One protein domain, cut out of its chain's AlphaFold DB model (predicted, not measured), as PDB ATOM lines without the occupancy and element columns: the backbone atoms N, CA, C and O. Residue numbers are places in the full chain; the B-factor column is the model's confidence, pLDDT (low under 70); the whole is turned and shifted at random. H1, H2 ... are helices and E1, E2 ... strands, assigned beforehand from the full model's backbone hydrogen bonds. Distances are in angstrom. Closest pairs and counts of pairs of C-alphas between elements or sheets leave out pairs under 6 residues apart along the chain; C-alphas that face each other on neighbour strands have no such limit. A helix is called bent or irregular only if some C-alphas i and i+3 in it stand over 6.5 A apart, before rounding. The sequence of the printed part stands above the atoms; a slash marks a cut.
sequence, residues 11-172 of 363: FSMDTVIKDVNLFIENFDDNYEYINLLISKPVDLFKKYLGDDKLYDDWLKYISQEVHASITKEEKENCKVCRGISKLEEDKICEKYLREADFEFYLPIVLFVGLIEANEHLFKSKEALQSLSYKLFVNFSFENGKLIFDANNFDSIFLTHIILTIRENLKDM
ATOM      1  N   PHE A  11     -45.294  36.091 -54.131       83.25
ATOM      2  CA  PHE A  11     -45.422  35.712 -55.541       83.25
ATOM      3  C   PHE A  11     -46.762  35.021 -55.834       83.25
ATOM      4  O   PHE A  11     -47.390  34.430 -54.953       83.25
ATOM      5  N   SER A  12     -47.231  35.126 -57.079       86.19
ATOM      6  CA  SER A  12     -48.409  34.393 -57.560       86.19
ATOM      7  C   SER A  12     -47.972  33.014 -58.043       86.19
ATOM      8  O   SER A  12     -47.135  32.925 -58.940       86.19
ATOM      9  N   MET A  13     -48.550  31.952 -57.475       79.38
ATOM     10  CA  MET A  13     -48.228  30.587 -57.900       79.38
ATOM     11  C   MET A  13     -48.638  30.342 -59.356       79.38
ATOM     12  O   MET A  13     -47.887  29.720 -60.091       79.38
ATOM     13  N   ASP A  14     -49.763  30.908 -59.803       80.19
ATOM     14  CA  ASP A  14     -50.200  30.817 -61.202       80.19
ATOM     15  C   ASP A  14     -49.194  31.469 -62.158       80.19
ATOM     16  O   ASP A  14     -48.940  30.948 -63.241       80.19
ATOM     17  N   THR A  15     -48.591  32.591 -61.748       80.50
ATOM     18  CA  THR A  15     -47.539  33.258 -62.534       80.50
ATOM     19  C   THR A  15     -46.284  32.395 -62.581       80.50
ATOM     20  O   THR A  15     -45.774  32.141 -63.663       80.50
ATOM     21  N   VAL A  16     -45.845  31.858 -61.437       75.56
ATOM     22  CA  VAL A  16     -44.684  30.956 -61.376       75.56
ATOM     23  C   VAL A  16     -44.907  29.708 -62.231       75.56
ATOM     24  O   VAL A  16     -44.037  29.356 -63.015       75.56
ATOM     25  N   ILE A  17     -46.071  29.059 -62.135       75.31
ATOM     26  CA  ILE A  17     -46.405  27.878 -62.946       75.31
ATOM     27  C   ILE A  17     -46.393  28.231 -64.433       75.31
ATOM     28  O   ILE A  17     -45.840  27.481 -65.230       75.31
ATOM     29  N   LYS A  18     -46.978  29.371 -64.815       83.44
ATOM     30  CA  LYS A  18     -46.975  29.832 -66.205       83.44
ATOM     31  C   LYS A  18     -45.554  30.070 -66.718       83.44
ATOM     32  O   LYS A  18     -45.242  29.619 -67.815       83.44
ATOM     33  N   ASP A  19     -44.716  30.746 -65.939       78.38
ATOM     34  CA  ASP A  19     -43.338  31.060 -66.321       78.38
ATOM     35  C   ASP A  19     -42.480  29.789 -66.397       78.38
ATOM     36  O   ASP A  19     -41.710  29.627 -67.339       78.38
ATOM     37  N   VAL A  20     -42.668  28.848 -65.464       75.88
ATOM     38  CA  VAL A  20     -42.009  27.534 -65.476       75.88
ATOM     39  C   VAL A  20     -42.462  26.699 -66.672       75.88
ATOM     40  O   VAL A  20     -41.623  26.114 -67.346       75.88
ATOM     41  N   ASN A  21     -43.758  26.660 -66.984       78.31
ATOM     42  CA  ASN A  21     -44.255  25.922 -68.146       78.31
ATOM     43  C   ASN A  21     -43.743  26.529 -69.450       78.31
ATOM     44  O   ASN A  21     -43.256  25.797 -70.300       78.31
ATOM     45  N   LEU A  22     -43.779  27.859 -69.579       81.12
ATOM     46  CA  LEU A  22     -43.208  28.550 -70.732       81.12
ATOM     47  C   LEU A  22     -41.714  28.243 -70.861       81.12
ATOM     48  O   LEU A  22     -41.220  28.029 -71.964       81.12
ATOM     49  N   PHE A  23     -40.994  28.201 -69.742       77.44
ATOM     50  CA  PHE A  23     -39.586  27.839 -69.726       77.44
ATOM     51  C   PHE A  23     -39.361  26.391 -70.195       77.44
ATOM     52  O   PHE A  23     -38.528  26.167 -71.069       77.44
ATOM     53  N   ILE A  24     -40.126  25.426 -69.672       76.88
ATOM     54  CA  ILE A  24     -40.036  24.003 -70.038       76.88
ATOM     55  C   ILE A  24     -40.388  23.788 -71.515       76.88
ATOM     56  O   ILE A  24     -39.657  23.101 -72.222       76.88
ATOM     57  N   GLU A  25     -41.477  24.390 -71.999       81.50
ATOM     58  CA  GLU A  25     -41.946  24.253 -73.385       81.50
ATOM     59  C   GLU A  25     -40.931  24.773 -74.409       81.50
ATOM     60  O   GLU A  25     -40.892  24.286 -75.533       81.50
ATOM     61  N   ASN A  26     -40.101  25.744 -74.027       78.50
ATOM     62  CA  ASN A  26     -39.085  26.329 -74.900       78.50
ATOM     63  C   ASN A  26     -37.673  25.779 -74.638       78.50
ATOM     64  O   ASN A  26     -36.715  26.285 -75.224       78.50
ATOM     65  N   PHE A  27     -37.520  24.780 -73.762       74.31
ATOM     66  CA  PHE A  27     -36.205  24.353 -73.286       74.31
ATOM     67  C   PHE A  27     -35.348  23.707 -74.377       74.31
ATOM     68  O   PHE A  27     -34.192  24.090 -74.555       74.31
ATOM     69  N   ASP A  28     -35.926  22.779 -75.140       71.81
ATOM     70  CA  ASP A  28     -35.186  22.028 -76.159       71.81
ATOM     71  C   ASP A  28     -34.953  22.841 -77.448       71.81
ATOM     72  O   ASP A  28     -33.932  22.668 -78.113       71.81
ATOM     73  N   ASP A  29     -35.853  23.777 -77.771       74.75
ATOM     74  CA  ASP A  29     -35.846  24.503 -79.050       74.75
ATOM     75  C   ASP A  29     -35.250  25.921 -78.967       74.75
ATOM     76  O   ASP A  29     -35.039  26.560 -80.000       74.75
ATOM     77  N   ASN A  30     -34.976  26.451 -77.764       75.00
ATOM     78  CA  ASN A  30     -34.665  27.876 -77.590       75.00
ATOM     79  C   ASN A  30     -33.532  28.165 -76.589       75.00
ATOM     80  O   ASN A  30     -33.639  29.016 -75.701       75.00
ATOM     81  N   TYR A  31     -32.399  27.483 -76.774       77.00
ATOM     82  CA  TYR A  31     -31.167  27.702 -76.003       77.00
ATOM     83  C   TYR A  31     -30.730  29.183 -75.964       77.00
ATOM     84  O   TYR A  31     -30.226  29.669 -74.952       77.00
ATOM     85  N   GLU A  32     -30.969  29.932 -77.044       81.50
ATOM     86  CA  GLU A  32     -30.659  31.364 -77.121       81.50
ATOM     87  C   GLU A  32     -31.503  32.197 -76.141       81.50
ATOM     88  O   GLU A  32     -30.969  33.063 -75.444       81.50
ATOM     89  N   TYR A  33     -32.798  31.894 -76.011       80.31
ATOM     90  CA  TYR A  33     -33.681  32.561 -75.053       80.31
ATOM     91  C   TYR A  33     -33.291  32.262 -73.599       80.31
ATOM     92  O   TYR A  33     -33.253  33.169 -72.765       80.31
ATOM     93  N   ILE A  34     -32.931  31.011 -73.301       79.00
ATOM     94  CA  ILE A  34     -32.454  30.608 -71.970       79.00
ATOM     95  C   ILE A  34     -31.167  31.351 -71.607       79.00
ATOM     96  O   ILE A  34     -31.066  31.919 -70.518       79.00
ATOM     97  N   ASN A  35     -30.216  31.434 -72.538       83.94
ATOM     98  CA  ASN A  35     -28.995  32.210 -72.335       83.94
ATOM     99  C   ASN A  35     -29.286  33.690 -72.078       83.94
ATOM    100  O   ASN A  35     -28.630  34.313 -71.243       83.94
ATOM    101  N   LEU A  36     -30.285  34.266 -72.744       84.50
ATOM    102  CA  LEU A  36     -30.671  35.658 -72.522       84.50
ATOM    103  C   LEU A  36     -31.266  35.878 -71.120       84.50
ATOM    104  O   LEU A  36     -30.958  36.883 -70.481       84.50
ATOM    105  N   LEU A  37     -32.055  34.926 -70.612       83.94
ATOM    106  CA  LEU A  37     -32.604  34.977 -69.252       83.94
ATOM    107  C   LEU A  37     -31.536  34.794 -68.165       83.94
ATOM    108  O   LEU A  37     -31.634  35.408 -67.102       83.94
ATOM    109  N   ILE A  38     -30.527  33.958 -68.419       90.56
ATOM    110  CA  ILE A  38     -29.539  33.545 -67.412       90.56
ATOM    111  C   ILE A  38     -28.284  34.428 -67.422       90.56
ATOM    112  O   ILE A  38     -27.691  34.648 -66.365       90.56
ATOM    113  N   SER A  39     -27.893  34.978 -68.575       93.56
ATOM    114  CA  SER A  39     -26.652  35.756 -68.734       93.56
ATOM    115  C   SER A  39     -26.558  36.935 -67.766       93.56
ATOM    116  O   SER A  39     -25.593  37.021 -67.009       93.56
ATOM    117  N   LYS A  40     -27.584  37.799 -67.704       94.81
ATOM    118  CA  LYS A  40     -27.587  38.944 -66.778       94.81
ATOM    119  C   LYS A  40     -27.461  38.490 -65.309       94.81
ATOM    120  O   LYS A  40     -26.596  39.028 -64.612       94.81
ATOM    121  N   PRO A  41     -28.276  37.541 -64.802       95.25
ATOM    122  CA  PRO A  41     -28.086  37.000 -63.459       95.25
ATOM    123  C   PRO A  41     -26.693  36.420 -63.212       95.25
ATOM    124  O   PRO A  41     -26.092  36.719 -62.185       95.25
ATOM    125  N   VAL A  42     -26.140  35.648 -64.147       95.81
ATOM    126  CA  VAL A  42     -24.796  35.068 -64.004       95.81
ATOM    127  C   VAL A  42     -23.722  36.151 -63.922       95.81
ATOM    128  O   VAL A  42     -22.876  36.087 -63.032       95.81
ATOM    129  N   ASP A  43     -23.778  37.179 -64.766       96.69
ATOM    130  CA  ASP A  43     -22.817  38.288 -64.741       96.69
ATOM    131  C   ASP A  43     -22.886  39.071 -63.422       96.69
ATOM    132  O   ASP A  43     -21.862  39.418 -62.822       96.69
ATOM    133  N   LEU A  44     -24.098  39.318 -62.919       96.75
ATOM    134  CA  LEU A  44     -24.293  39.937 -61.607       96.75
ATOM    135  C   LEU A  44     -23.780  39.042 -60.479       96.75
ATOM    136  O   LEU A  44     -23.124  39.528 -59.560       96.75
ATOM    137  N   PHE A  45     -24.026  37.738 -60.559       97.06
ATOM    138  CA  PHE A  45     -23.556  36.786 -59.566       97.06
ATOM    139  C   PHE A  45     -22.028  36.688 -59.531       97.06
ATOM    140  O   PHE A  45     -21.446  36.730 -58.448       97.06
ATOM    141  N   LYS A  46     -21.365  36.655 -60.694       96.75
ATOM    142  CA  LYS A  46     -19.901  36.747 -60.817       96.75
ATOM    143  C   LYS A  46     -19.367  38.013 -60.152       96.75
ATOM    144  O   LYS A  46     -18.440  37.954 -59.343       96.75
ATOM    145  N   LYS A  47     -20.027  39.154 -60.378       96.62
ATOM    146  CA  LYS A  47     -19.703  40.414 -59.695       96.62
ATOM    147  C   LYS A  47     -19.874  40.324 -58.173       96.62
ATOM    148  O   LYS A  47     -19.046  40.879 -57.450       96.62
ATOM    149  N   TYR A  48     -20.920  39.654 -57.684       96.56
ATOM    150  CA  TYR A  48     -21.146  39.450 -56.247       96.56
ATOM    151  C   TYR A  48     -20.102  38.524 -55.624       96.56
ATOM    152  O   TYR A  48     -19.640  38.807 -54.524       96.56
ATOM    153  N   LEU A  49     -19.675  37.483 -56.341       95.75
ATOM    154  CA  LEU A  49     -18.571  36.607 -55.951       95.75
ATOM    155  C   LEU A  49     -17.226  37.360 -55.956       95.75
ATOM    156  O   LEU A  49     -16.362  37.144 -55.105       95.75
ATOM    157  N   GLY A  50     -17.080  38.320 -56.871       93.81
ATOM    158  CA  GLY A  50     -15.943  39.230 -56.980       93.81
ATOM    159  C   GLY A  50     -14.679  38.612 -57.579       93.81
ATOM    160  O   GLY A  50     -13.633  39.255 -57.509       93.81
ATOM    161  N   ASP A  51     -14.786  37.410 -58.145       93.19
ATOM    162  CA  ASP A  51     -13.734  36.709 -58.883       93.19
ATOM    163  C   ASP A  51     -14.371  35.754 -59.912       93.19
ATOM    164  O   ASP A  51     -14.974  34.742 -59.543       93.19
ATOM    165  N   ASP A  52     -14.240  36.076 -61.200       95.25
ATOM    166  CA  ASP A  52     -14.766  35.257 -62.302       95.25
ATOM    167  C   ASP A  52     -14.116  33.870 -62.333       95.25
ATOM    168  O   ASP A  52     -14.782  32.876 -62.618       95.25
ATOM    169  N   LYS A  53     -12.833  33.777 -61.963       96.25
ATOM    170  CA  LYS A  53     -12.125  32.498 -61.925       96.25
ATOM    171  C   LYS A  53     -12.706  31.589 -60.850       96.25
ATOM    172  O   LYS A  53     -12.824  30.388 -61.067       96.25
ATOM    173  N   LEU A  54     -13.104  32.154 -59.710       95.06
ATOM    174  CA  LEU A  54     -13.741  31.381 -58.646       95.06
ATOM    175  C   LEU A  54     -15.085  30.804 -59.111       95.06
ATOM    176  O   LEU A  54     -15.423  29.683 -58.742       95.06
ATOM    177  N   TYR A  55     -15.836  31.542 -59.932       96.31
ATOM    178  CA  TYR A  55     -17.068  31.035 -60.535       96.31
ATOM    179  C   TYR A  55     -16.788  29.855 -61.475       96.31
ATOM    180  O   TYR A  55     -17.436  28.814 -61.360       96.31
ATOM    181  N   ASP A  56     -15.790  29.984 -62.350       96.31
ATOM    182  CA  ASP A  56     -15.399  28.917 -63.278       96.31
ATOM    183  C   ASP A  56     -14.876  27.671 -62.535       96.31
ATOM    184  O   ASP A  56     -15.198  26.536 -62.898       96.31
ATOM    185  N   ASP A  57     -14.113  27.869 -61.455       96.44
ATOM    186  CA  ASP A  57     -13.628  26.792 -60.588       96.44
ATOM    187  C   ASP A  57     -14.799  26.049 -59.913       96.44
ATOM    188  O   ASP A  57     -14.785  24.817 -59.836       96.44
ATOM    189  N   TRP A  58     -15.845  26.766 -59.484       96.00
ATOM    190  CA  TRP A  58     -17.064  26.156 -58.944       96.00
ATOM    191  C   TRP A  58     -17.863  25.382 -59.989       96.00
ATOM    192  O   TRP A  58     -18.313  24.277 -59.692       96.00
ATOM    193  N   LEU A  59     -18.021  25.910 -61.206       96.06
ATOM    194  CA  LEU A  59     -18.680  25.185 -62.297       96.06
ATOM    195  C   LEU A  59     -17.957  23.875 -62.606       96.06
ATOM    196  O   LEU A  59     -18.575  22.816 -62.735       96.06
ATOM    197  N   LYS A  60     -16.624  23.928 -62.662       97.38
ATOM    198  CA  LYS A  60     -15.799  22.738 -62.848       97.38
ATOM    199  C   LYS A  60     -15.983  21.742 -61.703       97.38
ATOM    200  O   LYS A  60     -16.121  20.550 -61.970       97.38
ATOM    201  N   TYR A  61     -15.989  22.214 -60.458       97.38
ATOM    202  CA  TYR A  61     -16.236  21.375 -59.286       97.38
ATOM    203  C   TYR A  61     -17.616  20.707 -59.348       97.38
ATOM    204  O   TYR A  61     -17.704  19.491 -59.222       97.38
ATOM    205  N   ILE A  62     -18.678  21.466 -59.631       96.69
ATOM    206  CA  ILE A  62     -20.047  20.950 -59.768       96.69
ATOM    207  C   ILE A  62     -20.106  19.870 -60.849       96.69
ATOM    208  O   ILE A  62     -20.583  18.772 -60.583       96.69
ATOM    209  N   SER A  63     -19.555  20.132 -62.037       96.69
ATOM    210  CA  SER A  63     -19.506  19.150 -63.128       96.69
ATOM    211  C   SER A  63     -18.788  17.857 -62.712       96.69
ATOM    212  O   SER A  63     -19.259  16.750 -62.993       96.69
ATOM    213  N   GLN A  64     -17.669  17.980 -61.990       97.81
ATOM    214  CA  GLN A  64     -16.912  16.838 -61.477       97.81
ATOM    215  C   GLN A  64     -17.704  16.031 -60.447       97.81
ATOM    216  O   GLN A  64     -17.747  14.805 -60.559       97.81
ATOM    217  N   GLU A  65     -18.345  16.689 -59.484       98.25
ATOM    218  CA  GLU A  65     -19.121  16.035 -58.427       98.25
ATOM    219  C   GLU A  65     -20.406  15.392 -58.964       98.25
ATOM    220  O   GLU A  65     -20.716  14.247 -58.624       98.25
ATOM    221  N   VAL A  66     -21.108  16.056 -59.890       98.19
ATOM    222  CA  VAL A  66     -22.250  15.479 -60.614       98.19
ATOM    223  C   VAL A  66     -21.810  14.199 -61.312       98.19
ATOM    224  O   VAL A  66     -22.353  13.130 -61.035       98.19
ATOM    225  N   HIS A  67     -20.761  14.260 -62.137       97.69
ATOM    226  CA  HIS A  67     -20.250  13.083 -62.833       97.69
ATOM    227  C   HIS A  67     -19.779  11.988 -61.859       97.69
ATOM    228  O   HIS A  67     -20.011  10.795 -62.084       97.69
ATOM    229  N   ALA A  68     -19.121  12.357 -60.758       97.56
ATOM    230  CA  ALA A  68     -18.690  11.420 -59.727       97.56
ATOM    231  C   ALA A  68     -19.880  10.710 -59.066       97.56
ATOM    232  O   ALA A  68     -19.795   9.500 -58.843       97.56
ATOM    233  N   SER A  69     -20.997  11.412 -58.863       98.12
ATOM    234  CA  SER A  69     -22.211  10.878 -58.240       98.12
ATOM    235  C   SER A  69     -23.069   9.987 -59.151       98.12
ATOM    236  O   SER A  69     -23.884   9.233 -58.626       98.12
ATOM    237  N   ILE A  70     -22.887  10.013 -60.483       97.81
ATOM    238  CA  ILE A  70     -23.592   9.104 -61.417       97.81
ATOM    239  C   ILE A  70     -23.329   7.643 -61.016       97.81
ATOM    240  O   ILE A  70     -22.188   7.268 -60.692       97.81
ATOM    241  N   THR A  71     -24.372   6.809 -61.066       97.06
ATOM    242  CA  THR A  71     -24.284   5.405 -60.651       97.06
ATOM    243  C   THR A  71     -23.308   4.613 -61.529       97.06
ATOM    244  O   THR A  71     -23.007   4.972 -62.671       97.06
ATOM    245  N   LYS A  72     -22.772   3.507 -60.999       97.00
ATOM    246  CA  LYS A  72     -21.843   2.654 -61.764       97.00
ATOM    247  C   LYS A  72     -22.494   2.079 -63.021       97.00
ATOM    248  O   LYS A  72     -21.861   2.079 -64.068       97.00
ATOM    249  N   GLU A  73     -23.749   1.652 -62.917       96.75
ATOM    250  CA  GLU A  73     -24.524   1.099 -64.031       96.75
ATOM    251  C   GLU A  73     -24.669   2.114 -65.176       96.75
ATOM    252  O   GLU A  73     -24.366   1.818 -66.330       96.75
ATOM    253  N   GLU A  74     -25.032   3.358 -64.861       95.69
ATOM    254  CA  GLU A  74     -25.156   4.427 -65.858       95.69
ATOM    255  C   GLU A  74     -23.801   4.782 -66.495       95.69
ATOM    256  O   GLU A  74     -23.716   4.983 -67.711       95.69
ATOM    257  N   LYS A  75     -22.713   4.788 -65.710       95.31
ATOM    258  CA  LYS A  75     -21.346   4.974 -66.234       95.31
ATOM    259  C   LYS A  75     -20.922   3.846 -67.172       95.31
ATOM    260  O   LYS A  75     -20.256   4.112 -68.170       95.31
ATOM    261  N   GLU A  76     -21.304   2.604 -66.879       96.19
ATOM    262  CA  GLU A  76     -21.010   1.439 -67.723       96.19
ATOM    263  C   GLU A  76     -21.779   1.455 -69.053       96.19
ATOM    264  O   GLU A  76     -21.306   0.917 -70.065       96.19
ATOM    265  N   ASN A  77     -22.926   2.131 -69.085       96.19
ATOM    266  CA  ASN A  77     -23.686   2.360 -70.309       96.19
ATOM    267  C   ASN A  77     -23.091   3.490 -71.170       96.19
ATOM    268  O   ASN A  77     -23.284   3.509 -72.386       96.19
ATOM    269  N   CYS A  78     -22.313   4.407 -70.585       96.56
ATOM    270  CA  CYS A  78     -21.652   5.485 -71.317       96.56
ATOM    271  C   CYS A  78     -20.387   4.984 -72.043       96.56
ATOM    272  O   CYS A  78     -19.331   4.776 -71.431       96.56
ATOM    273  N   LYS A  79     -20.449   4.827 -73.375       96.38
ATOM    274  CA  LYS A  79     -19.296   4.347 -74.163       96.38
ATOM    275  C   LYS A  79     -18.108   5.309 -74.091       96.38
ATOM    276  O   LYS A  79     -16.969   4.849 -74.138       96.38
ATOM    277  N   VAL A  80     -18.357   6.613 -73.950       95.81
ATOM    278  CA  VAL A  80     -17.296   7.623 -73.798       95.81
ATOM    279  C   VAL A  80     -16.576   7.475 -72.457       95.81
ATOM    280  O   VAL A  80     -15.349   7.399 -72.439       95.81
ATOM    281  N   CYS A  81     -17.301   7.326 -71.339       93.88
ATOM    282  CA  CYS A  81     -16.689   7.081 -70.023       93.88
ATOM    283  C   CYS A  81     -15.853   5.792 -69.997       93.88
ATOM    284  O   CYS A  81     -14.863   5.707 -69.275       93.88
ATOM    285  N   ARG A  82     -16.232   4.799 -70.807       95.88
ATOM    286  CA  ARG A  82     -15.494   3.540 -70.976       95.88
ATOM    287  C   ARG A  82     -14.325   3.618 -71.958       95.88
ATOM    288  O   ARG A  82     -13.623   2.624 -72.126       95.88
ATOM    289  N   GLY A  83     -14.133   4.747 -72.641       95.56
ATOM    290  CA  GLY A  83     -13.122   4.904 -73.690       95.56
ATOM    291  C   GLY A  83     -13.406   4.103 -74.968       95.56
ATOM    292  O   GLY A  83     -12.505   3.928 -75.785       95.56
ATOM    293  N   ILE A  84     -14.636   3.609 -75.147       97.00
ATOM    294  CA  ILE A  84     -15.067   2.825 -76.318       97.00
ATOM    295  C   ILE A  84     -15.387   3.740 -77.505       97.00
ATOM    296  O   ILE A  84     -15.184   3.353 -78.653       97.00
ATOM    297  N   SER A  85     -15.879   4.951 -77.240       96.81
ATOM    298  CA  SER A  85     -16.253   5.925 -78.266       96.81
ATOM    299  C   SER A  85     -15.732   7.319 -77.932       96.81
ATOM    300  O   SER A  85     -15.427   7.624 -76.779       96.81
ATOM    301  N   LYS A  86     -15.636   8.161 -78.961       94.88
ATOM    302  CA  LYS A  86     -15.390   9.608 -78.860       94.88
ATOM    303  C   LYS A  86     -16.550  10.432 -79.433       94.88
ATOM    304  O   LYS A  86     -16.416  11.645 -79.547       94.88
ATOM    305  N   LEU A  87     -17.631   9.780 -79.861       93.06
ATOM    306  CA  LEU A  87     -18.801  10.448 -80.423       93.06
ATOM    307  C   LEU A  87     -19.631  11.072 -79.294       93.06
ATOM    308  O   LEU A  87     -19.803  10.458 -78.243       93.06
ATOM    309  N   GLU A  88     -20.158  12.274 -79.518       87.88
ATOM    310  CA  GLU A  88     -20.917  13.010 -78.496       87.88
ATOM    311  C   GLU A  88     -22.244  12.314 -78.150       87.88
ATOM    312  O   GLU A  88     -22.641  12.248 -76.992       87.88
ATOM    313  N   GLU A  89     -22.896  11.698 -79.138       91.50
ATOM    314  CA  GLU A  89     -24.126  10.906 -78.969       91.50
ATOM    315  C   GLU A  89     -23.959   9.678 -78.056       91.50
ATOM    316  O   GLU A  89     -24.922   9.193 -77.470       91.50
ATOM    317  N   ASP A  90     -22.724   9.200 -77.884       93.06
ATOM    318  CA  ASP A  90     -22.384   8.074 -77.015       93.06
ATOM    319  C   ASP A  90     -22.092   8.502 -75.556       93.06
ATOM    320  O   ASP A  90     -21.778   7.664 -74.695       93.06
ATOM    321  N   LYS A  91     -22.170   9.807 -75.265       94.31
ATOM    322  CA  LYS A  91     -21.835  10.418 -73.976       94.31
ATOM    323  C   LYS A  91     -23.071  10.541 -73.083       94.31
ATOM    324  O   LYS A  91     -23.570  11.628 -72.816       94.31
ATOM    325  N   ILE A  92     -23.555   9.413 -72.565       94.25
ATOM    326  CA  ILE A  92     -24.743   9.377 -71.685       94.25
ATOM    327  C   ILE A  92     -24.591  10.305 -70.467       94.25
ATOM    328  O   ILE A  92     -25.557  10.944 -70.055       94.25
ATOM    329  N   CYS A  93     -23.377  10.433 -69.918       94.19
ATOM    330  CA  CYS A  93     -23.113  11.320 -68.784       94.19
ATOM    331  C   CYS A  93     -23.380  12.806 -69.085       94.19
ATOM    332  O   CYS A  93     -23.669  13.557 -68.159       94.19
ATOM    333  N   GLU A  94     -23.361  13.219 -70.356       93.38
ATOM    334  CA  GLU A  94     -23.659  14.594 -70.773       93.38
ATOM    335  C   GLU A  94     -25.089  15.003 -70.426       93.38
ATOM    336  O   GLU A  94     -25.343  16.157 -70.098       93.38
ATOM    337  N   LYS A  95     -26.029  14.051 -70.450       93.19
ATOM    338  CA  LYS A  95     -27.412  14.314 -70.051       93.19
ATOM    339  C   LYS A  95     -27.483  14.826 -68.606       93.19
ATOM    340  O   LYS A  95     -28.121  15.842 -68.368       93.19
ATOM    341  N   TYR A  96     -26.786  14.164 -67.683       95.12
ATOM    342  CA  TYR A  96     -26.741  14.544 -66.266       95.12
ATOM    343  C   TYR A  96     -26.071  15.904 -66.066       95.12
ATOM    344  O   TYR A  96     -26.523  16.702 -65.257       95.12
ATOM    345  N   LEU A  97     -25.012  16.191 -66.833       94.38
ATOM    346  CA  LEU A  97     -24.337  17.489 -66.777       94.38
ATOM    347  C   LEU A  97     -25.248  18.626 -67.259       94.38
ATOM    348  O   LEU A  97     -25.333  19.649 -66.589       94.38
ATOM    349  N   ARG A  98     -25.990  18.427 -68.356       90.25
ATOM    350  CA  ARG A  98     -26.966  19.416 -68.847       90.25
ATOM    351  C   ARG A  98     -28.115  19.650 -67.866       90.25
ATOM    352  O   ARG A  98     -28.535  20.790 -67.686       90.25
ATOM    353  N   GLU A  99     -28.621  18.588 -67.240       90.38
ATOM    354  CA  GLU A  99     -29.644  18.697 -66.192       90.38
ATOM    355  C   GLU A  99     -29.107  19.481 -64.982       90.38
ATOM    356  O   GLU A  99     -29.761  20.411 -64.512       90.38
ATOM    357  N   ALA A 100     -27.882  19.182 -64.541       94.06
ATOM    358  CA  ALA A 100     -27.248  19.878 -63.428       94.06
ATOM    359  C   ALA A 100     -26.961  21.361 -63.716       94.06
ATOM    360  O   ALA A 100     -27.149  22.190 -62.828       94.06
ATOM    361  N   ASP A 101     -26.546  21.720 -64.937       90.62
ATOM    362  CA  ASP A 101     -26.366  23.123 -65.336       90.62
ATOM    363  C   ASP A 101     -27.671  23.908 -65.148       90.62
ATOM    364  O   ASP A 101     -27.683  25.001 -64.578       90.62
ATOM    365  N   PHE A 102     -28.799  23.325 -65.559       86.25
ATOM    366  CA  PHE A 102     -30.104  23.944 -65.368       86.25
ATOM    367  C   PHE A 102     -30.478  24.080 -63.882       86.25
ATOM    368  O   PHE A 102     -30.848  25.170 -63.430       86.25
ATOM    369  N   GLU A 103     -30.331  22.999 -63.109       90.62
ATOM    370  CA  GLU A 103     -30.578  22.987 -61.659       90.62
ATOM    371  C   GLU A 103     -29.684  23.987 -60.908       90.62
ATOM    372  O   GLU A 103     -30.080  24.516 -59.868       90.62
ATOM    373  N   PHE A 104     -28.503  24.298 -61.448       93.88
ATOM    374  CA  PHE A 104     -27.569  25.273 -60.899       93.88
ATOM    375  C   PHE A 104     -27.982  26.726 -61.178       93.88
ATOM    376  O   PHE A 104     -27.898  27.583 -60.290       93.88
ATOM    377  N   TYR A 105     -28.444  27.030 -62.395       91.75
ATOM    378  CA  TYR A 105     -28.792  28.403 -62.765       91.75
ATOM    379  C   TYR A 105     -30.043  28.919 -62.056       91.75
ATOM    380  O   TYR A 105     -30.108  30.107 -61.730       91.75
ATOM    381  N   LEU A 106     -31.023  28.058 -61.769       89.31
ATOM    382  CA  LEU A 106     -32.267  28.480 -61.120       89.31
ATOM    383  C   LEU A 106     -32.026  29.146 -59.741       89.31
ATOM    384  O   LEU A 106     -32.488  30.276 -59.548       89.31
ATOM    385  N   PRO A 107     -31.257  28.553 -58.803       92.75
ATOM    386  CA  PRO A 107     -30.850  29.219 -57.565       92.75
ATOM    387  C   PRO A 107     -30.112  30.545 -57.775       92.75
ATOM    388  O   PRO A 107     -30.347  31.481 -57.013       92.75
ATOM    389  N   ILE A 108     -29.261  30.666 -58.804       94.88
ATOM    390  CA  ILE A 108     -28.566  31.928 -59.118       94.88
ATOM    391  C   ILE A 108     -29.561  33.015 -59.518       94.88
ATOM    392  O   ILE A 108     -29.489  34.126 -58.993       94.88
ATOM    393  N   VAL A 109     -30.493  32.706 -60.422       90.06
ATOM    394  CA  VAL A 109     -31.512  33.660 -60.881       90.06
ATOM    395  C   VAL A 109     -32.342  34.157 -59.699       90.06
ATOM    396  O   VAL A 109     -32.514  35.365 -59.527       90.06
ATOM    397  N   LEU A 110     -32.796  33.239 -58.839       87.38
ATOM    398  CA  LEU A 110     -33.559  33.581 -57.639       87.38
ATOM    399  C   LEU A 110     -32.734  34.420 -56.659       87.38
ATOM    400  O   LEU A 110     -33.214  35.436 -56.158       87.38
ATOM    401  N   PHE A 111     -31.483  34.032 -56.414       92.44
ATOM    402  CA  PHE A 111     -30.580  34.760 -55.532       92.44
ATOM    403  C   PHE A 111     -30.335  36.191 -56.016       92.44
ATOM    404  O   PHE A 111     -30.509  37.133 -55.247       92.44
ATOM    405  N   VAL A 112     -29.983  36.374 -57.289       93.88
ATOM    406  CA  VAL A 112     -29.742  37.701 -57.868       93.88
ATOM    407  C   VAL A 112     -31.009  38.543 -57.830       93.88
ATOM    408  O   VAL A 112     -30.945  39.696 -57.412       93.88
ATOM    409  N   GLY A 113     -32.163  37.963 -58.170       87.56
ATOM    410  CA  GLY A 113     -33.448  38.651 -58.071       87.56
ATOM    411  C   GLY A 113     -33.741  39.141 -56.650       87.56
ATOM    412  O   GLY A 113     -34.173  40.279 -56.468       87.56
ATOM    413  N   LEU A 114     -33.442  38.330 -55.629       85.88
ATOM    414  CA  LEU A 114     -33.590  38.720 -54.224       85.88
ATOM    415  C   LEU A 114     -32.620  39.837 -53.815       85.88
ATOM    416  O   LEU A 114     -33.022  40.731 -53.066       85.88
ATOM    417  N   ILE A 115     -31.370  39.804 -54.291       91.06
ATOM    418  CA  ILE A 115     -30.390  40.869 -54.042       91.06
ATOM    419  C   ILE A 115     -30.819  42.172 -54.725       91.06
ATOM    420  O   ILE A 115     -30.871  43.196 -54.050       91.06
ATOM    421  N   GLU A 116     -31.173  42.149 -56.016       89.12
ATOM    422  CA  GLU A 116     -31.619  43.339 -56.761       89.12
ATOM    423  C   GLU A 116     -32.877  43.951 -56.116       89.12
ATOM    424  O   GLU A 116     -32.934  45.156 -55.876       89.12
ATOM    425  N   ALA A 117     -33.850  43.124 -55.720       80.38
ATOM    426  CA  ALA A 117     -35.065  43.561 -55.023       80.38
ATOM    427  C   ALA A 117     -34.802  44.241 -53.665       80.38
ATOM    428  O   ALA A 117     -35.651  44.978 -53.154       80.38
ATOM    429  N   ASN A 118     -33.636  43.986 -53.066       82.12
ATOM    430  CA  ASN A 118     -33.248  44.460 -51.743       82.12
ATOM    431  C   ASN A 118     -31.880  45.162 -51.768       82.12
ATOM    432  O   ASN A 118     -31.162  45.155 -50.766       82.12
ATOM    433  N   GLU A 119     -31.514  45.797 -52.888       88.44
ATOM    434  CA  GLU A 119     -30.173  46.370 -53.099       88.44
ATOM    435  C   GLU A 119     -29.749  47.358 -51.998       88.44
ATOM    436  O   GLU A 119     -28.580  47.447 -51.626       88.44
ATOM    437  N   HIS A 120     -30.720  48.058 -51.406       82.31
ATOM    438  CA  HIS A 120     -30.516  49.009 -50.318       82.31
ATOM    439  C   HIS A 120     -29.976  48.359 -49.032       82.31
ATOM    440  O   HIS A 120     -29.336  49.047 -48.232       82.31
ATOM    441  N   LEU A 121     -30.209  47.055 -48.837       82.38
ATOM    442  CA  LEU A 121     -29.651  46.274 -47.735       82.38
ATOM    443  C   LEU A 121     -28.234  45.796 -48.079       82.38
ATOM    444  O   LEU A 121     -27.322  45.905 -47.265       82.38
ATOM    445  N   PHE A 122     -28.001  45.323 -49.297       87.88
ATOM    446  CA  PHE A 122     -26.751  44.658 -49.666       87.88
ATOM    447  C   PHE A 122     -25.666  45.620 -50.178       87.88
ATOM    448  O   PHE A 122     -25.210  45.528 -51.314       87.88
ATOM    449  N   LYS A 123     -25.218  46.543 -49.316       87.94
ATOM    450  CA  LYS A 123     -24.176  47.534 -49.658       87.94
ATOM    451  C   LYS A 123     -22.739  47.038 -49.470       87.94
ATOM    452  O   LYS A 123     -21.831  47.564 -50.108       87.94
ATOM    453  N   SER A 124     -22.514  46.065 -48.583       91.31
ATOM    454  CA  SER A 124     -21.176  45.505 -48.345       91.31
ATOM    455  C   SER A 124     -20.835  44.473 -49.415       91.31
ATOM    456  O   SER A 124     -21.539  43.473 -49.581       91.31
ATOM    457  N   LYS A 125     -19.711  44.701 -50.103       93.62
ATOM    458  CA  LYS A 125     -19.156  43.749 -51.068       93.62
ATOM    459  C   LYS A 125     -18.796  42.434 -50.377       93.62
ATOM    460  O   LYS A 125     -19.095  41.372 -50.901       93.62
ATOM    461  N   GLU A 126     -18.213  42.501 -49.187       92.69
ATOM    462  CA  GLU A 126     -17.784  41.343 -48.402       92.69
ATOM    463  C   GLU A 126     -18.977  40.478 -47.972       92.69
ATOM    464  O   GLU A 126     -18.914  39.250 -48.043       92.69
ATOM    465  N   ALA A 127     -20.089  41.106 -47.569       90.50
ATOM    466  CA  ALA A 127     -21.317  40.394 -47.226       90.50
ATOM    467  C   ALA A 127     -21.920  39.680 -48.445       90.50
ATOM    468  O   ALA A 127     -22.317  38.519 -48.335       90.50
ATOM    469  N   LEU A 128     -21.943  40.346 -49.608       94.69
ATOM    470  CA  LEU A 128     -22.380  39.743 -50.869       94.69
ATOM    471  C   LEU A 128     -21.493  38.561 -51.266       94.69
ATOM    472  O   LEU A 128     -22.017  37.489 -51.547       94.69
ATOM    473  N   GLN A 129     -20.170  38.713 -51.190       95.69
ATOM    474  CA  GLN A 129     -19.215  37.639 -51.473       95.69
ATOM    475  C   GLN A 129     -19.417  36.430 -50.555       95.69
ATOM    476  O   GLN A 129     -19.497  35.294 -51.025       95.69
ATOM    477  N   SER A 130     -19.543  36.670 -49.245       94.56
ATOM    478  CA  SER A 130     -19.817  35.624 -48.255       94.56
ATOM    479  C   SER A 130     -21.114  34.881 -48.580       94.56
ATOM    480  O   SER A 130     -21.150  33.651 -48.569       94.56
ATOM    481  N   LEU A 131     -22.177  35.611 -48.910       95.06
ATOM    482  CA  LEU A 131     -23.481  35.033 -49.204       95.06
ATOM    483  C   LEU A 131     -23.502  34.270 -50.541       95.06
ATOM    484  O   LEU A 131     -24.063  33.177 -50.598       95.06
ATOM    485  N   SER A 132     -22.818  34.776 -51.571       96.31
ATOM    486  CA  SER A 132     -22.592  34.073 -52.841       96.31
ATOM    487  C   SER A 132     -21.828  32.763 -52.637       96.31
ATOM    488  O   SER A 132     -22.221  31.734 -53.177       96.31
ATOM    489  N   TYR A 133     -20.787  32.753 -51.797       96.31
ATOM    490  CA  TYR A 133     -20.096  31.514 -51.429       96.31
ATOM    491  C   TYR A 133     -21.026  30.539 -50.693       96.31
ATOM    492  O   TYR A 133     -20.996  29.331 -50.926       96.31
ATOM    493  N   LYS A 134     -21.891  31.058 -49.808       96.12
ATOM    494  CA  LYS A 134     -22.873  30.231 -49.102       96.12
ATOM    495  C   LYS A 134     -23.900  29.593 -50.034       96.12
ATOM    496  O   LYS A 134     -24.382  28.520 -49.695       96.12
ATOM    497  N   LEU A 135     -24.209  30.192 -51.184       96.19
ATOM    498  CA  LEU A 135     -25.073  29.567 -52.187       96.19
ATOM    499  C   LEU A 135     -24.436  28.281 -52.734       96.19
ATOM    500  O   LEU A 135     -25.081  27.239 -52.734       96.19
ATOM    501  N   PHE A 136     -23.147  28.318 -53.084       94.94
ATOM    502  CA  PHE A 136     -22.436  27.155 -53.627       94.94
ATOM    503  C   PHE A 136     -22.356  25.966 -52.670       94.94
ATOM    504  O   PHE A 136     -22.582  24.826 -53.062       94.94
ATOM    505  N   VAL A 137     -22.067  26.210 -51.393       95.69
ATOM    506  CA  VAL A 137     -21.918  25.118 -50.413       95.69
ATOM    507  C   VAL A 137     -23.247  24.475 -49.995       95.69
ATOM    508  O   VAL A 137     -23.237  23.572 -49.164       95.69
ATOM    509  N   ASN A 138     -24.380  24.950 -50.524       96.75
ATOM    510  CA  ASN A 138     -25.705  24.352 -50.317       96.75
ATOM    511  C   ASN A 138     -26.122  23.391 -51.435       96.75
ATOM    512  O   ASN A 138     -27.237  22.869 -51.403       96.75
ATOM    513  N   PHE A 139     -25.246  23.144 -52.405       97.56
ATOM    514  CA  PHE A 139     -25.435  22.068 -53.363       97.56
ATOM    515  C   PHE A 139     -24.907  20.741 -52.816       97.56
ATOM    516  O   PHE A 139     -23.867  20.674 -52.160       97.56
ATOM    517  N   SER A 140     -25.635  19.677 -53.122       97.81
ATOM    518  CA  SER A 140     -25.268  18.289 -52.872       97.81
ATOM    519  C   SER A 140     -25.490  17.466 -54.139       97.81
ATOM    520  O   SER A 140     -26.186  17.904 -55.055       97.81
ATOM    521  N   PHE A 141     -24.861  16.295 -54.213       98.12
ATOM    522  CA  PHE A 141     -24.775  15.514 -55.444       98.12
ATOM    523  C   PHE A 141     -25.178  14.073 -55.167       98.12
ATOM    524  O   PHE A 141     -24.571  13.407 -54.326       98.12
ATOM    525  N   GLU A 142     -26.196  13.584 -55.867       97.94
ATOM    526  CA  GLU A 142     -26.710  12.230 -55.667       97.94
ATOM    527  C   GLU A 142     -27.187  11.637 -56.993       97.94
ATOM    528  O   GLU A 142     -28.035  12.213 -57.669       97.94
ATOM    529  N   ASN A 143     -26.657  10.466 -57.366       96.94
ATOM    530  CA  ASN A 143     -27.048   9.730 -58.576       96.94
ATOM    531  C   ASN A 143     -27.021  10.588 -59.857       96.94
ATOM    532  O   ASN A 143     -27.919  10.505 -60.691       96.94
ATOM    533  N   GLY A 144     -26.007  11.447 -59.998       96.19
ATOM    534  CA  GLY A 144     -25.863  12.341 -61.145       96.19
ATOM    535  C   GLY A 144     -26.766  13.574 -61.115       96.19
ATOM    536  O   GLY A 144     -26.832  14.271 -62.119       96.19
ATOM    537  N   LYS A 145     -27.457  13.848 -60.005       96.75
ATOM    538  CA  LYS A 145     -28.334  15.016 -59.844       96.75
ATOM    539  C   LYS A 145     -27.717  16.063 -58.934       96.75
ATOM    540  O   LYS A 145     -26.985  15.715 -58.004       96.75
ATOM    541  N   LEU A 146     -28.066  17.325 -59.173       97.38
ATOM    542  CA  LEU A 146     -27.660  18.459 -58.358       97.38
ATOM    543  C   LEU A 146     -28.821  18.877 -57.446       97.38
ATOM    544  O   LEU A 146     -29.836  19.411 -57.875       97.38
ATOM    545  N   ILE A 147     -28.670  18.666 -56.143       96.94
ATOM    546  CA  ILE A 147     -29.721  18.948 -55.163       96.94
ATOM    547  C   ILE A 147     -29.350  20.205 -54.379       96.94
ATOM    548  O   ILE A 147     -28.336  20.229 -53.680       96.94
ATOM    549  N   PHE A 148     -30.187  21.240 -54.459       96.88
ATOM    550  CA  PHE A 148     -30.021  22.486 -53.707       96.88
ATOM    551  C   PHE A 148     -30.834  22.479 -52.405       96.88
ATOM    552  O   PHE A 148     -32.063  22.365 -52.433       96.88
ATOM    553  N   ASP A 149     -30.174  22.662 -51.258       95.88
ATOM    554  CA  ASP A 149     -30.851  22.810 -49.962       95.88
ATOM    555  C   ASP A 149     -31.418  24.230 -49.787       95.88
ATOM    556  O   ASP A 149     -30.861  25.093 -49.097       95.88
ATOM    557  N   ALA A 150     -32.562  24.472 -50.431       90.50
ATOM    558  CA  ALA A 150     -33.251  25.758 -50.396       90.50
ATOM    559  C   ALA A 150     -33.631  26.194 -48.971       90.50
ATOM    560  O   ALA A 150     -33.528  27.370 -48.640       90.50
ATOM    561  N   ASN A 151     -34.020  25.259 -48.098       88.31
ATOM    562  CA  ASN A 151     -34.440  25.582 -46.731       88.31
ATOM    563  C   ASN A 151     -33.263  26.070 -45.873       88.31
ATOM    564  O   ASN A 151     -33.395  27.028 -45.095       88.31
ATOM    565  N   ASN A 152     -32.106  25.417 -46.002       91.75
ATOM    566  CA  ASN A 152     -30.902  25.852 -45.310       91.75
ATOM    567  C   ASN A 152     -30.393  27.183 -45.875       91.75
ATOM    568  O   ASN A 152     -30.070  28.096 -45.107       91.75
ATOM    569  N   PHE A 153     -30.392  27.342 -47.203       92.75
ATOM    570  CA  PHE A 153     -29.990  28.599 -47.825       92.75
ATOM    571  C   PHE A 153     -30.909  29.767 -47.444       92.75
ATOM    572  O   PHE A 153     -30.405  30.820 -47.053       92.75
ATOM    573  N   ASP A 154     -32.231  29.576 -47.434       88.25
ATOM    574  CA  ASP A 154     -33.207  30.573 -46.969       88.25
ATOM    575  C   ASP A 154     -32.893  31.042 -45.542       88.25
ATOM    576  O   ASP A 154     -32.945  32.237 -45.230       88.25
ATOM    577  N   SER A 155     -32.512  30.109 -44.667       88.88
ATOM    578  CA  SER A 155     -32.134  30.409 -43.282       88.88
ATOM    579  C   SER A 155     -30.844  31.237 -43.204       88.88
ATOM    580  O   SER A 155     -30.757  32.191 -42.417       88.88
ATOM    581  N   ILE A 156     -29.849  30.918 -44.037       92.00
ATOM    582  CA  ILE A 156     -28.597  31.682 -44.157       92.00
ATOM    583  C   ILE A 156     -28.874  33.088 -44.698       92.00
ATOM    584  O   ILE A 156     -28.363  34.071 -44.150       92.00
ATOM    585  N   PHE A 157     -29.693  33.191 -45.743       90.44
ATOM    586  CA  PHE A 157     -30.057  34.440 -46.399       90.44
ATOM    587  C   PHE A 157     -30.805  35.374 -45.444       90.44
ATOM    588  O   PHE A 157     -30.400  36.519 -45.235       90.44
ATOM    589  N   LEU A 158     -31.830  34.859 -44.756       89.88
ATOM    590  CA  LEU A 158     -32.565  35.590 -43.725       89.88
ATOM    591  C   LEU A 158     -31.646  36.067 -42.592       89.88
ATOM    592  O   LEU A 158     -31.792  37.191 -42.109       89.88
ATOM    593  N   THR A 159     -30.698  35.231 -42.162       91.25
ATOM    594  CA  THR A 159     -29.733  35.614 -41.123       91.25
ATOM    595  C   THR A 159     -28.890  36.805 -41.576       91.25
ATOM    596  O   THR A 159     -28.743  37.757 -40.808       91.25
ATOM    597  N   HIS A 160     -28.403  36.804 -42.820       90.44
ATOM    598  CA  HIS A 160     -27.661  37.939 -43.372       90.44
ATOM    599  C   HIS A 160     -28.527  39.199 -43.437       90.44
ATOM    600  O   HIS A 160     -28.095  40.238 -42.949       90.44
ATOM    601  N   ILE A 161     -29.772  39.107 -43.922       88.88
ATOM    602  CA  ILE A 161     -30.708  40.246 -43.929       88.88
ATOM    603  C   ILE A 161     -30.873  40.838 -42.526       88.88
ATOM    604  O   ILE A 161     -30.775  42.051 -42.345       88.88
ATOM    605  N   ILE A 162     -31.104  39.997 -41.513       91.19
ATOM    606  CA  ILE A 162     -31.291  40.454 -40.131       91.19
ATOM    607  C   ILE A 162     -30.035  41.156 -39.600       91.19
ATOM    608  O   ILE A 162     -30.152  42.185 -38.928       91.19
ATOM    609  N   LEU A 163     -28.847  40.613 -39.877       91.06
ATOM    610  CA  LEU A 163     -27.579  41.211 -39.456       91.06
ATOM    611  C   LEU A 163     -27.359  42.569 -40.122       91.06
ATOM    612  O   LEU A 163     -27.101  43.543 -39.420       91.06
ATOM    613  N   THR A 164     -27.582  42.658 -41.429       88.88
ATOM    614  CA  THR A 164     -27.486  43.902 -42.191       88.88
ATOM    615  C   THR A 164     -28.448  44.971 -41.674       88.88
ATOM    616  O   THR A 164     -28.047  46.107 -41.428       88.88
ATOM    617  N   ILE A 165     -29.721  44.622 -41.439       90.44
ATOM    618  CA  ILE A 165     -30.694  45.556 -40.852       90.44
ATOM    619  C   ILE A 165     -30.202  46.026 -39.481       90.44
ATOM    620  O   ILE A 165     -30.253  47.215 -39.175       90.44
ATOM    621  N   ARG A 166     -29.703  45.113 -38.641       92.69
ATOM    622  CA  ARG A 166     -29.186  45.459 -37.312       92.69
ATOM    623  C   ARG A 166     -28.002  46.424 -37.387       92.69
ATOM    624  O   ARG A 166     -27.932  47.327 -36.557       92.69
ATOM    625  N   GLU A 167     -27.078  46.214 -38.316       90.56
ATOM    626  CA  GLU A 167     -25.928  47.096 -38.532       90.56
ATOM    627  C   GLU A 167     -26.385  48.488 -38.966       90.56
ATOM    628  O   GLU A 167     -26.024  49.463 -38.312       90.56
ATOM    629  N   ASN A 168     -27.294  48.576 -39.942       88.25
ATOM    630  CA  ASN A 168     -27.867  49.852 -40.378       88.25
ATOM    631  C   ASN A 168     -28.547  50.608 -39.222       88.25
ATOM    632  O   ASN A 168     -28.330  51.804 -39.047       88.25
ATOM    633  N   LEU A 169     -29.328  49.911 -38.389       93.00
ATOM    634  CA  LEU A 169     -30.013  50.523 -37.243       93.00
ATOM    635  C   LEU A 169     -29.058  50.966 -36.128       93.00
ATOM    636  O   LEU A 169     -29.396  51.861 -35.357       93.00
ATOM    637  N   LYS A 170     -27.887  50.331 -36.001       92.19
ATOM    638  CA  LYS A 170     -26.894  50.660 -34.968       92.19
ATOM    639  C   LYS A 170     -26.270  52.038 -35.195       92.19
ATOM    640  O   LYS A 170     -25.941  52.710 -34.218       92.19
ATOM    641  N   ASP A 171     -26.118  52.433 -36.453       88.00
ATOM    642  CA  ASP A 171     -25.486  53.698 -36.832       88.00
ATOM    643  C   ASP A 171     -26.476  54.881 -36.837       88.00
ATOM    644  O   ASP A 171     -26.064  56.041 -36.901       88.00
ATOM    645  N   MET A 172     -27.777  54.601 -36.711       91.12
ATOM    646  CA  MET A 172     -28.850  55.597 -36.636       91.12
ATOM    647  C   MET A 172     -29.060  56.135 -35.212       91.12
ATOM    648  O   MET A 172     -28.801  55.469 -34.207       91.12
TER     649      MET A 172
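AT A GLANCE: This is residues 11 to 172 of the 363 residues of an uncharacterized protein of Lacinutrix sp. (strain 5H-3-7-4) (UniProt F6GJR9). A long helix, H5, runs through the middle of an elongated body, with H2 crossing its later part and H3 and the small strand hairpin E1 and E2 packed along its earlier part. H6 and H7 lie side by side, and H7 makes one end of the long axis, while H4 and the loop of residues 78 to 92 make the other; residues 11 to 22, mostly H1, stick out from the body. The printed part has 162 residues, with seven named helices and two named strands in the order H1, H2, H3, H4, H5, H6, E1, E2, H7; the class is mostly helix, and the sheet, E1 - E2, is antiparallel. It is only just loose, close to compact, with a radius of gyration of the C-alphas of 18.5 A, and spans 67 by 31 by 26 A, a rod.

IN THESE COORDINATES: H1 covers residues 13 to 25, starting at C-alpha 13 at (-48.228, 30.587, -57.900). H2, residues 31 to 49, is 25.3 A long, with a kink of 39 degrees near residue 38; it is only just irregular, with C-alphas 37 and 40 6.9 A apart. H3, residues 52 to 69, is 25.8 A long, and H4 is residues 72 to 77. H5, residues 93 to 117, measures 37.0 A from C-alpha 93 at (-23.113, 11.320, -68.784). H6 is residues 125 to 136, E1 139 to 142 and E2 145 to 148. H7, residues 150 to 171, is 32.0 A long and ends at C-alpha 171 at (-25.486, 53.698, -36.832).

HOW THE PARTS SIT: The hub is H2. With residues 38 to 45 alone it touches H5 at a steep tilt of 60 degrees, closest at the C-alphas of Pro 41 and Val 109, 5.4 A. It touches H6 with residues 45 to 49 alone, closest at the C-alphas of Leu 49 and Gln 129, 4.6 A. H2 and H3 only just touch, and only at the corner, with 3 pairs of C-alphas within 8 A, the closest those of Lys 46 and Asp 52, 5.5 A. H3 touches H5 with residues 63 to 67 alone, opposite ways at a steep tilt of 43 degrees, closest at the C-alphas of Ser 63 and Leu 97, 6.3 A. The closest C-alphas of H5 and E2 are those of Ala 100 and Leu 146, 5.3 A, and of H3 and E1 those of Ser 69 and Glu 142, 5.4 A. E1 and E2 form a hairpin, with N 140 and O 147 within hydrogen-bond range at 2.8 A. H6 and H7 touch at a shallow tilt of 12 degrees, opposite ways, closest at the C-alphas of Leu 135 and Phe 153, 6.6 A. H4 is close to but not clearly touching H5, with the closest C-alphas, those of Lys 75 and Cys 93, 7.1 A apart. H1 is close to but not clearly touching H2, closest at the C-alphas of Phe 23 and Ile 34, 8.0 A. Every O i to N i+4 pair is within hydrogen-bond range in H1, H3 and H4; the counts are 13 of 15 in H2, 19 of 21 in H5, 7 of 8 in H6 and 17 of 18 in H7.

THE WHOLE: The two C-alphas farthest apart are those of Ile 84 and Met 172, 67.5 A. The printed part has no cut, and the link from H4 to H5, 15 residues, is long. The mean pLDDT of the printed part is 91.1, and no printed residue is under 70.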